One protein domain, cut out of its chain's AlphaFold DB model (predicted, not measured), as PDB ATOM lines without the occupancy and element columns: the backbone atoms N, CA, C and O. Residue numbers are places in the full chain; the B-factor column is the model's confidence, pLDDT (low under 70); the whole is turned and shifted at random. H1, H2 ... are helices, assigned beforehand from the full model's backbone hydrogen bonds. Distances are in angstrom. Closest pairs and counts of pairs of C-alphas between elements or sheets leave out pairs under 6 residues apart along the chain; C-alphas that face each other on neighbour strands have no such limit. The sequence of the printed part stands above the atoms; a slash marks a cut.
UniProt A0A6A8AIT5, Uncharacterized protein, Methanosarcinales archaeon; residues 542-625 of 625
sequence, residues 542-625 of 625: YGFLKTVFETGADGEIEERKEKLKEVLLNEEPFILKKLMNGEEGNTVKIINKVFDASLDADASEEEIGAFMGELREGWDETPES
ATOM      1  N   TYR A 542     249.006 268.599 240.696       91.69
ATOM      2  CA  TYR A 542     248.758 269.841 241.425       91.69
ATOM      3  C   TYR A 542     249.720 270.043 242.595       91.69
ATOM      4  O   TYR A 542     250.145 271.160 242.853       91.69
ATOM      5  N   GLY A 543     250.107 268.976 243.293       90.31
ATOM      6  CA  GLY A 543     251.100 269.032 244.360       90.31
ATOM      7  C   GLY A 543     252.471 269.459 243.845       90.31
ATOM      8  O   GLY A 543     253.156 270.241 244.507       90.31
ATOM      9  N   PHE A 544     252.846 269.009 242.644       88.00
ATOM     10  CA  PHE A 544     254.015 269.541 241.947       88.00
ATOM     11  C   PHE A 544     253.841 271.030 241.633       88.00
ATOM     12  O   PHE A 544     254.717 271.812 241.993       88.00
ATOM     13  N   LEU A 545     252.722 271.433 241.021       90.38
ATOM     14  CA  LEU A 545     252.476 272.839 240.681       90.38
ATOM     15  C   LEU A 545     252.557 273.732 241.919       90.38
ATOM     16  O   LEU A 545     253.360 274.658 241.950       90.38
ATOM     17  N   LYS A 546     251.825 273.379 242.974       91.12
ATOM     18  CA  LYS A 546     251.840 274.072 244.260       91.12
ATOM     19  C   LYS A 546     253.257 274.239 244.809       91.12
ATOM     20  O   LYS A 546     253.654 275.349 245.129       91.12
ATOM     21  N   THR A 547     254.061 273.174 244.804       90.69
ATOM     22  CA  THR A 547     255.460 273.239 245.267       90.69
ATOM     23  C   THR A 547     256.307 274.200 244.427       90.69
ATOM     24  O   THR A 547     257.121 274.944 244.974       90.69
ATOM     25  N   VAL A 548     256.135 274.211 243.101       91.19
ATOM     26  CA  VAL A 548     256.901 275.106 242.219       91.19
ATOM     27  C   VAL A 548     256.542 276.570 242.469       91.19
ATOM     28  O   VAL A 548     257.453 277.393 242.563       91.19
ATOM     29  N   PHE A 549     255.252 276.886 242.612       92.00
ATOM     30  CA  PHE A 549     254.790 278.246 242.906       92.00
ATOM     31  C   PHE A 549     255.203 278.711 244.312       92.00
ATOM     32  O   PHE A 549     255.691 279.826 244.442       92.00
ATOM     33  N   GLU A 550     255.148 277.847 245.329       91.50
ATOM     34  CA  GLU A 550     255.569 278.180 246.705       91.50
ATOM     35  C   GLU A 550     257.095 278.353 246.858       91.50
ATOM     36  O   GLU A 550     257.578 279.107 247.703       91.50
ATOM     37  N   THR A 551     257.900 277.608 246.091       89.94
ATOM     38  CA  THR A 551     259.363 277.572 246.299       89.94
ATOM     39  C   THR A 551     260.163 278.380 245.284       89.94
ATOM     40  O   THR A 551     261.302 278.760 245.577       89.94
ATOM     41  N   GLY A 552     259.636 278.587 244.073       86.12
ATOM     42  CA  GLY A 552     260.338 279.268 242.982       86.12
ATOM     43  C   GLY A 552     261.692 278.634 242.620       86.12
ATOM     44  O   GLY A 552     262.617 279.335 242.181       86.12
ATOM     45  N   ALA A 553     261.869 277.329 242.856       87.94
ATOM     46  CA  ALA A 553     263.157 276.653 242.729       87.94
ATOM     47  C   ALA A 553     263.640 276.591 241.268       87.94
ATOM     48  O   ALA A 553     263.038 275.944 240.414       87.94
ATOM     49  N   ASP A 554     264.794 277.210 240.982       83.56
ATOM     50  CA  ASP A 554     265.306 277.354 239.609       83.56
ATOM     51  C   ASP A 554     265.506 276.031 238.871       83.56
ATOM     52  O   ASP A 554     265.270 275.967 237.669       83.56
ATOM     53  N   GLY A 555     265.949 274.992 239.583       82.88
ATOM     54  CA  GLY A 555     266.164 273.671 238.997       82.88
ATOM     55  C   GLY A 555     264.863 272.986 238.581       82.88
ATOM     56  O   GLY A 555     264.831 272.349 237.534       82.88
ATOM     57  N   GLU A 556     263.791 273.151 239.360       84.12
ATOM     58  CA  GLU A 556     262.491 272.525 239.084       84.12
ATOM     59  C   GLU A 556     261.761 273.225 237.936       84.12
ATOM     60  O   GLU A 556     261.196 272.556 237.069       84.12
ATOM     61  N   ILE A 557     261.847 274.561 237.886       88.50
ATOM     62  CA  ILE A 557     261.305 275.363 236.782       88.50
ATOM     63  C   ILE A 557     261.982 274.967 235.465       88.50
ATOM     64  O   ILE A 557     261.300 274.741 234.468       88.50
ATOM     65  N   GLU A 558     263.312 274.829 235.456       86.81
ATOM     66  CA  GLU A 558     264.058 274.502 234.237       86.81
ATOM     67  C   GLU A 558     263.826 273.054 233.775       86.81
ATOM     68  O   GLU A 558     263.617 272.807 232.588       86.81
ATOM     69  N   GLU A 559     263.803 272.083 234.698       86.88
ATOM     70  CA  GLU A 559     263.574 270.668 234.362       86.88
ATOM     71  C   GLU A 559     262.172 270.427 233.768       86.88
ATOM     72  O   GLU A 559     261.971 269.500 232.975       86.88
ATOM     73  N   ARG A 560     261.185 271.246 234.151       85.12
ATOM     74  CA  ARG A 560     259.767 271.069 233.800       85.12
ATOM     75  C   ARG A 560     259.180 272.243 233.008       85.12
ATOM     76  O   ARG A 560     257.956 272.343 232.926       85.12
ATOM     77  N   LYS A 561     260.019 273.077 232.381       89.38
ATOM     78  CA  LYS A 561     259.620 274.305 231.662       89.38
ATOM     79  C   LYS A 561     258.441 274.095 230.703       89.38
ATOM     80  O   LYS A 561     257.458 274.820 230.788       89.38
ATOM     81  N   GLU A 562     258.491 273.067 229.854       88.38
ATOM     82  CA  GLU A 562     257.414 272.765 228.890       88.38
ATOM     83  C   GLU A 562     256.084 272.403 229.564       88.38
ATOM     84  O   GLU A 562     255.022 272.841 229.132       88.38
ATOM     85  N   LYS A 563     256.132 271.654 230.670       84.81
ATOM     86  CA  LYS A 563     254.930 271.268 231.419       84.81
ATOM     87  C   LYS A 563     254.300 272.468 232.129       84.81
ATOM     88  O   LYS A 563     253.083 272.600 232.145       84.81
ATOM     89  N   LEU A 564     255.126 273.346 232.702       89.69
ATOM     90  CA  LEU A 564     254.659 274.597 233.307       89.69
ATOM     91  C   LEU A 564     254.039 275.520 232.253       89.69
ATOM     92  O   LEU A 564     253.014 276.138 232.522       89.69
ATOM     93  N   LYS A 565     254.610 275.559 231.044       91.19
ATOM     94  CA  LYS A 565     254.047 276.301 229.912       91.19
ATOM     95  C   LYS A 565     252.667 275.787 229.515       91.19
ATOM     96  O   LYS A 565     251.750 276.582 229.357       91.19
ATOM     97  N   GLU A 566     252.522 274.469 229.374       87.44
ATOM     98  CA  GLU A 566     251.238 273.831 229.069       87.44
ATOM     99  C   GLU A 566     250.186 274.183 230.126       87.44
ATOM    100  O   GLU A 566     249.083 274.597 229.778       87.44
ATOM    101  N   VAL A 567     250.543 274.075 231.406       86.44
ATOM    102  CA  VAL A 567     249.647 274.380 232.527       86.44
ATOM    103  C   VAL A 567     249.229 275.847 232.540       86.44
ATOM    104  O   VAL A 567     248.041 276.140 232.623       86.44
ATOM    105  N   LEU A 568     250.182 276.772 232.404       87.69
ATOM    106  CA  LEU A 568     249.900 278.208 232.425       87.69
ATOM    107  C   LEU A 568     248.946 278.629 231.300       87.69
ATOM    108  O   LEU A 568     248.148 279.536 231.517       87.69
ATOM    109  N   LEU A 569     248.994 277.961 230.141       86.81
ATOM    110  CA  LEU A 569     248.141 278.257 228.986       86.81
ATOM    111  C   LEU A 569     246.773 277.558 229.012       86.81
ATOM    112  O   LEU A 569     245.834 278.093 228.433       86.81
ATOM    113  N   ASN A 570     246.654 276.384 229.642       83.06
ATOM    114  CA  ASN A 570     245.466 275.531 229.490       83.06
ATOM    115  C   ASN A 570     244.682 275.267 230.785       83.06
ATOM    116  O   ASN A 570     243.531 274.855 230.692       83.06
ATOM    117  N   GLU A 571     245.253 275.464 231.978       86.62
ATOM    118  CA  GLU A 571     244.502 275.270 233.233       86.62
ATOM    119  C   GLU A 571     243.547 276.435 233.509       86.62
ATOM    120  O   GLU A 571     243.788 277.560 233.077       86.62
ATOM    121  N   GLU A 572     242.474 276.192 234.253       85.19
ATOM    122  CA  GLU A 572     241.459 277.210 234.553       85.19
ATOM    123  C   GLU A 572     242.062 278.466 235.222       85.19
ATOM    124  O   GLU A 572     242.860 278.330 236.160       85.19
ATOM    125  N   PRO A 573     241.686 279.695 234.804       87.62
ATOM    126  CA  PRO A 573     242.252 280.929 235.352       87.62
ATOM    127  C   PRO A 573     242.177 281.017 236.879       87.62
ATOM    128  O   PRO A 573     243.147 281.422 237.517       87.62
ATOM    129  N   PHE A 574     241.073 280.577 237.492       87.06
ATOM    130  CA  PHE A 574     240.918 280.625 238.949       87.06
ATOM    131  C   PHE A 574     241.895 279.686 239.686       87.06
ATOM    132  O   PHE A 574     242.380 280.031 240.762       87.06
ATOM    133  N   ILE A 575     242.251 278.535 239.098       89.06
ATOM    134  CA  ILE A 575     243.254 277.612 239.660       89.06
ATOM    135  C   ILE A 575     244.632 278.272 239.658       89.06
ATOM    136  O   ILE A 575     245.367 278.183 240.641       89.06
ATOM    137  N   LEU A 576     244.980 278.950 238.564       90.19
ATOM    138  CA  LEU A 576     246.254 279.654 238.454       90.19
ATOM    139  C   LEU A 576     246.312 280.846 239.406       90.19
ATOM    140  O   LEU A 576     247.280 280.957 240.150       90.19
ATOM    141  N   LYS A 577     245.256 281.665 239.473       89.31
ATOM    142  CA  LYS A 577     245.140 282.754 240.456       89.31
ATOM    143  C   LYS A 577     245.314 282.231 241.884       89.31
ATOM    144  O   LYS A 577     246.066 282.815 242.658       89.31
ATOM    145  N   LYS A 578     244.717 281.078 242.213       89.50
ATOM    146  CA  LYS A 578     244.883 280.431 243.525       89.50
ATOM    147  C   LYS A 578     246.329 280.011 243.812       89.50
ATOM    148  O   LYS A 578     246.784 280.194 244.934       89.50
ATOM    149  N   LEU A 579     247.045 279.469 242.826       90.81
ATOM    150  CA  LEU A 579     248.462 279.094 242.957       90.81
ATOM    151  C   LEU A 579     249.400 280.309 243.048       90.81
ATOM    152  O   LEU A 579     250.457 280.210 243.660       90.81
ATOM    153  N   MET A 580     249.032 281.422 242.414       90.06
ATOM    154  CA  MET A 580     249.827 282.654 242.368       90.06
ATOM    155  C   MET A 580     249.638 283.533 243.610       90.06
ATOM    156  O   MET A 580     250.538 284.296 243.959       90.06
ATOM    157  N   ASN A 581     248.479 283.436 244.263       86.81
ATOM    158  CA  ASN A 581     248.100 284.275 245.397       86.81
ATOM    159  C   ASN A 581     249.090 284.144 246.568       86.81
ATOM    160  O   ASN A 581     249.241 283.063 247.142       86.81
ATOM    161  N   GLY A 582     249.739 285.252 246.939       83.75
ATOM    162  CA  GLY A 582     250.753 285.299 247.996       83.75
ATOM    163  C   GLY A 582     252.145 284.814 247.575       83.75
ATOM    164  O   GLY A 582     253.050 284.784 248.410       83.75
ATOM    165  N   GLU A 583     252.322 284.455 246.299       91.00
ATOM    166  CA  GLU A 583     253.556 283.924 245.712       91.00
ATOM    167  C   GLU A 583     254.003 284.757 244.491       91.00
ATOM    168  O   GLU A 583     254.548 284.230 243.513       91.00
ATOM    169  N   GLU A 584     253.782 286.075 244.507       88.94
ATOM    170  CA  GLU A 584     253.942 286.958 243.339       88.94
ATOM    171  C   GLU A 584     255.383 286.939 242.805       88.94
ATOM    172  O   GLU A 584     255.615 286.745 241.612       88.94
ATOM    173  N   GLY A 585     256.378 287.031 243.694       87.50
ATOM    174  CA  GLY A 585     257.793 287.005 243.304       87.50
ATOM    175  C   GLY A 585     258.232 285.674 242.675       87.50
ATOM    176  O   GLY A 585     259.048 285.654 241.747       87.50
ATOM    177  N   ASN A 586     257.668 284.554 243.135       92.69
ATOM    178  CA  ASN A 586     257.909 283.238 242.543       92.69
ATOM    179  C   ASN A 586     257.172 283.097 241.205       92.69
ATOM    180  O   ASN A 586     257.739 282.583 240.240       92.69
ATOM    181  N   THR A 587     255.952 283.623 241.116       92.00
ATOM    182  CA  THR A 587     255.138 283.651 239.897       92.00
ATOM    183  C   THR A 587     255.833 284.416 238.775       92.00
ATOM    184  O   THR A 587     256.011 283.869 237.685       92.00
ATOM    185  N   VAL A 588     256.328 285.628 239.048       91.62
ATOM    186  CA  VAL A 588     257.124 286.421 238.093       91.62
ATOM    187  C   VAL A 588     258.327 285.626 237.602       91.62
ATOM    188  O   VAL A 588     258.618 285.576 236.406       91.62
ATOM    189  N   LYS A 589     259.027 284.959 238.523       92.00
ATOM    190  CA  LYS A 589     260.195 284.142 238.197       92.00
ATOM    191  C   LYS A 589     259.841 282.970 237.278       92.00
ATOM    192  O   LYS A 589     260.588 282.702 236.337       92.00
ATOM    193  N   ILE A 590     258.723 282.291 237.528       93.12
ATOM    194  CA  ILE A 590     258.211 281.210 236.675       93.12
ATOM    195  C   ILE A 590     257.851 281.764 235.296       93.12
ATOM    196  O   ILE A 590     258.345 281.244 234.299       93.12
ATOM    197  N   ILE A 591     257.065 282.841 235.225       92.12
ATOM    198  CA  ILE A 591     256.620 283.454 233.966       92.12
ATOM    199  C   ILE A 591     257.812 283.899 233.113       92.12
ATOM    200  O   ILE A 591     257.921 283.498 231.951       92.12
ATOM    201  N   ASN A 592     258.752 284.644 233.700       92.25
ATOM    202  CA  ASN A 592     259.951 285.111 233.005       92.25
ATOM    203  C   ASN A 592     260.786 283.947 232.468       92.25
ATOM    204  O   ASN A 592     261.328 284.034 231.373       92.25
ATOM    205  N   LYS A 593     260.871 282.834 233.200       91.25
ATOM    206  CA  LYS A 593     261.622 281.658 232.747       91.25
ATOM    207  C   LYS A 593     260.885 280.814 231.722       91.25
ATOM    208  O   LYS A 593     261.525 280.254 230.836       91.25
ATOM    209  N   VAL A 594     259.572 280.675 231.848       93.12
ATOM    210  CA  VAL A 594     258.760 279.805 230.991       93.12
ATOM    211  C   VAL A 594     258.473 280.467 229.645       93.12
ATOM    212  O   VAL A 594     258.580 279.807 228.609       93.12
ATOM    213  N   PHE A 595     258.168 281.764 229.653       91.75
ATOM    214  CA  PHE A 595     257.784 282.532 228.467       91.75
ATOM    215  C   PHE A 595     258.878 283.474 227.953       91.75
ATOM    216  O   PHE A 595     258.641 284.183 226.981       91.75
ATOM    217  N   ASP A 596     260.061 283.480 228.580       87.62
ATOM    218  CA  ASP A 596     261.137 284.441 228.296       87.62
ATOM    219  C   ASP A 596     260.639 285.903 228.405       87.62
ATOM    220  O   ASP A 596     261.038 286.789 227.647       87.62
ATOM    221  N   ALA A 597     259.725 286.140 229.356       87.31
ATOM    222  CA  ALA A 597     259.126 287.442 229.625       87.31
ATOM    223  C   ALA A 597     260.103 288.388 230.350       87.31
ATOM    224  O   ALA A 597     261.141 287.978 230.875       87.31
ATOM    225  N   SER A 598     259.784 289.685 230.344       89.00
ATOM    226  CA  SER A 598     260.579 290.753 230.974       89.00
ATOM    227  C   SER A 598     259.786 291.479 232.065       89.00
ATOM    228  O   SER A 598     259.820 292.705 232.129       89.00
ATOM    229  N   LEU A 599     259.042 290.731 232.886       89.62
ATOM    230  CA  LEU A 599     258.348 291.293 234.045       89.62
ATOM    231  C   LEU A 599     259.362 291.680 235.128       89.62
ATOM    232  O   LEU A 599     260.307 290.926 235.394       89.62
ATOM    233  N   ASP A 600     259.156 292.837 235.755       89.00
ATOM    234  CA  ASP A 600     259.967 293.281 236.888       89.00
ATOM    235  C   ASP A 600     259.799 292.326 238.080       89.00
ATOM    236  O   ASP A 600     258.731 291.765 238.302       89.00
ATOM    237  N   ALA A 601     260.873 292.103 238.846       85.06
ATOM    238  CA  ALA A 601     260.905 291.097 239.918       85.06
ATOM    239  C   ALA A 601     259.906 291.369 241.063       85.06
ATOM    240  O   ALA A 601     259.615 290.465 241.847       85.06
ATOM    241  N   ASP A 602     259.429 292.606 241.167       86.50
ATOM    242  CA  ASP A 602     258.428 293.109 242.101       86.50
ATOM    243  C   ASP A 602     257.092 293.451 241.419       86.50
ATOM    244  O   ASP A 602     256.294 294.187 241.999       86.50
ATOM    245  N   ALA A 603     256.841 292.913 240.215       88.94
ATOM    246  CA  ALA A 603     255.578 293.095 239.510       88.94
ATOM    247  C   ALA A 603     254.385 292.689 240.390       88.94
ATOM    248  O   ALA A 603     254.377 291.638 241.040       88.94
ATOM    249  N   SER A 604     253.384 293.559 240.399       87.56
ATOM    250  CA  SER A 604     252.136 293.401 241.135       87.56
ATOM    251  C   SER A 604     251.243 292.313 240.535       87.56
ATOM    252  O   SER A 604     251.391 291.921 239.377       87.56
ATOM    253  N   GLU A 605     250.261 291.856 241.314       85.06
ATOM    254  CA  GLU A 605     249.225 290.924 240.848       85.06
ATOM    255  C   GLU A 605     248.494 291.451 239.599       85.06
ATOM    256  O   GLU A 605     248.221 290.683 238.680       85.06
ATOM    257  N   GLU A 606     248.255 292.766 239.514       85.19
ATOM    258  CA  GLU A 606     247.652 293.412 238.339       85.19
ATOM    259  C   GLU A 606     248.549 293.307 237.095       85.19
ATOM    260  O   GLU A 606     248.065 293.019 236.002       85.19
ATOM    261  N   GLU A 607     249.864 293.492 237.246       88.25
ATOM    262  CA  GLU A 607     250.830 293.394 236.141       88.25
ATOM    263  C   GLU A 607     251.018 291.945 235.668       88.25
ATOM    264  O   GLU A 607     251.090 291.687 234.463       88.25
ATOM    265  N   ILE A 608     251.041 290.990 236.603       88.94
ATOM    266  CA  ILE A 608     251.030 289.551 236.299       88.94
ATOM    267  C   ILE A 608     249.730 289.181 235.573       88.94
ATOM    268  O   ILE A 608     249.764 288.471 234.566       88.94
ATOM    269  N   GLY A 609     248.593 289.683 236.059       87.25
ATOM    270  CA  GLY A 609     247.278 289.446 235.476       87.25
ATOM    271  C   GLY A 609     247.163 289.987 234.053       87.25
ATOM    272  O   GLY A 609     246.752 289.249 233.163       87.25
ATOM    273  N   ALA A 610     247.614 291.220 233.810       87.81
ATOM    274  CA  ALA A 610     247.626 291.822 232.478       87.81
ATOM    275  C   ALA A 610     248.449 290.992 231.480       87.81
ATOM    276  O   ALA A 610     247.995 290.727 230.368       87.81
ATOM    277  N   PHE A 611     249.627 290.515 231.895       91.38
ATOM    278  CA  PHE A 611     250.449 289.638 231.060       91.38
ATOM    279  C   PHE A 611     249.744 288.311 230.741       91.38
ATOM    280  O   PHE A 611     249.762 287.847 229.601       91.38
ATOM    281  N   MET A 612     249.101 287.693 231.733       88.94
ATOM    282  CA  MET A 612     248.361 286.446 231.524       88.94
ATOM    283  C   MET A 612     247.122 286.642 230.636       88.94
ATOM    284  O   MET A 612     246.826 285.759 229.832       88.94
ATOM    285  N   GLY A 613     246.456 287.798 230.717       86.12
ATOM    286  CA  GLY A 613     245.346 288.178 229.840       86.12
ATOM    287  C   GLY A 613     245.757 288.406 228.381       86.12
ATOM    288  O   GLY A 613     244.988 288.104 227.476       86.12
ATOM    289  N   GLU A 614     246.991 288.851 228.113       88.44
ATOM    290  CA  GLU A 614     247.524 288.892 226.739       88.44
ATOM    291  C   GLU A 614     247.781 287.488 226.166       88.44
ATOM    292  O   GLU A 614     247.700 287.279 224.954       88.44
ATOM    293  N   LEU A 615     248.105 286.519 227.027       86.00
ATOM    294  CA  LEU A 615     248.382 285.143 226.620       86.00
ATOM    295  C   LEU A 615     247.120 284.288 226.467       86.00
ATOM    296  O   LEU A 615     247.198 283.231 225.833       86.00
ATOM    297  N   ARG A 616     245.998 284.682 227.083       83.75
ATOM    298  CA  ARG A 616     244.816 283.828 227.247       83.75
ATOM    299  C   ARG A 616     243.506 284.601 227.177       83.75
ATOM    300  O   ARG A 616     243.295 285.547 227.927       83.75
ATOM    301  N   GLU A 617     242.584 284.097 226.364       72.12
ATOM    302  CA  GLU A 617     241.174 284.490 226.426       72.12
ATOM    303  C   GLU A 617     240.548 284.000 227.748       72.12
ATOM    304  O   GLU A 617     240.927 282.948 228.269       72.12
ATOM    305  N   GLY A 618     239.636 284.788 228.326       69.06
ATOM    306  CA  GLY A 618     238.916 284.437 229.556       69.06
ATOM    307  C   GLY A 618     239.664 284.636 230.883       69.06
ATOM    308  O   GLY A 618     239.157 284.242 231.929       69.06
ATOM    309  N   TRP A 619     240.854 285.257 230.904       81.00
ATOM    310  CA  TRP A 619     241.594 285.486 232.163       81.00
ATOM    311  C   TRP A 619     240.840 286.377 233.169       81.00
ATOM    312  O   TRP A 619     240.884 286.126 234.378       81.00
ATOM    313  N   ASP A 620     240.132 287.391 232.670       75.06
ATOM    314  CA  ASP A 620     239.372 288.361 233.472       75.06
ATOM    315  C   ASP A 620     237.873 288.033 233.568       75.06
ATOM    316  O   ASP A 620     237.115 288.773 234.195       75.06
ATOM    317  N   GLU A 621     237.431 286.920 232.981       64.19
ATOM    318  CA  GLU A 621     236.038 286.488 233.055       64.19
ATOM    319  C   GLU A 621     235.744 285.906 234.445       64.19
ATOM    320  O   GLU A 621     236.279 284.876 234.864       64.19
ATOM    321  N   THR A 622     234.887 286.592 235.198       54.78
ATOM    322  CA  THR A 622     234.200 286.005 236.354       54.78
ATOM    323  C   THR A 622     233.029 285.162 235.852       54.78
ATOM    324  O   THR A 622     232.382 285.601 234.899       54.78
ATOM    325  N   PRO A 623     232.702 284.011 236.475       49.44
ATOM    326  CA  PRO A 623     231.534 283.220 236.107       49.44
ATOM    327  C   PRO A 623     230.315 284.141 236.122       49.44
ATOM    328  O   PRO A 623     230.046 284.798 237.130       49.44
ATOM    329  N   GLU A 624     229.687 284.253 234.953       38.00
ATOM    330  CA  GLU A 624     228.749 285.309 234.577       38.00
ATOM    331  C   GLU A 624     227.728 285.613 235.688       38.00
ATOM    332  O   GLU A 624     227.165 284.719 236.329       38.00
ATOM    333  N   SER A 625     227.564 286.912 235.958       33.75
ATOM    334  CA  SER A 625     226.725 287.479 237.017       33.75
ATOM    335  C   SER A 625     225.246 287.205 236.830       33.75
ATOM    336  O   SER A 625     224.763 287.527 235.720       33.75
TER     337      SER A 625
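What this domain is: This is residues 542 to 625 of the 625 residues of an uncharacterized protein of Methanosarcinales archaeon (UniProt A0A6A8AIT5). Four short helices, H1 to H4, cover one side of H5 and H6, which run side by side. The tail, residues 621 to 625, sticks out along the longest axis. The 84 printed residues hold six named helices, H1 to H6 in order, and no named strand: all helix, compact, radius of gyration of the C-alphas 12.1 A, spans 41 by 26 by 21 A.

How they stand to each other: H1, residues 542 to 551, touches H4, residues 573 to 580, closest C-alphas Lys 546 and Leu 579, 6.2 A. The hub H5, residues 584 to 595, touches H1 with residues 586 to 590 alone, closest C-alphas Phe 549 and Asn 586, 5.9 A. With residues 590 to 594 alone it touches H2, residues 554 to 559, closest C-alphas Ile 557 and Ile 590, 6.6 A. With residues 593 to 595 alone it touches H3, residues 561 to 570, about perpendicular at 76 degrees, closest C-alphas Lys 561 and Val 594, 5.6 A. H6, residues 605 to 615, is close to but not clearly touching H5, at a shallow tilt of 21 degrees, the same way. In H1 to H6 every O i to N i+4 pair is within hydrogen-bond range.

Where its parts are: H1 begins at C-alpha 542 (248.758, 269.841, 241.425); H6 ends at C-alpha 615 (248.382, 285.143, 226.620). H5 is 16.0 A from first to last C-alpha.

The domain as a whole: The printed part has no cut and no long link. Residues 618 and 621 to 625 are under pLDDT 70.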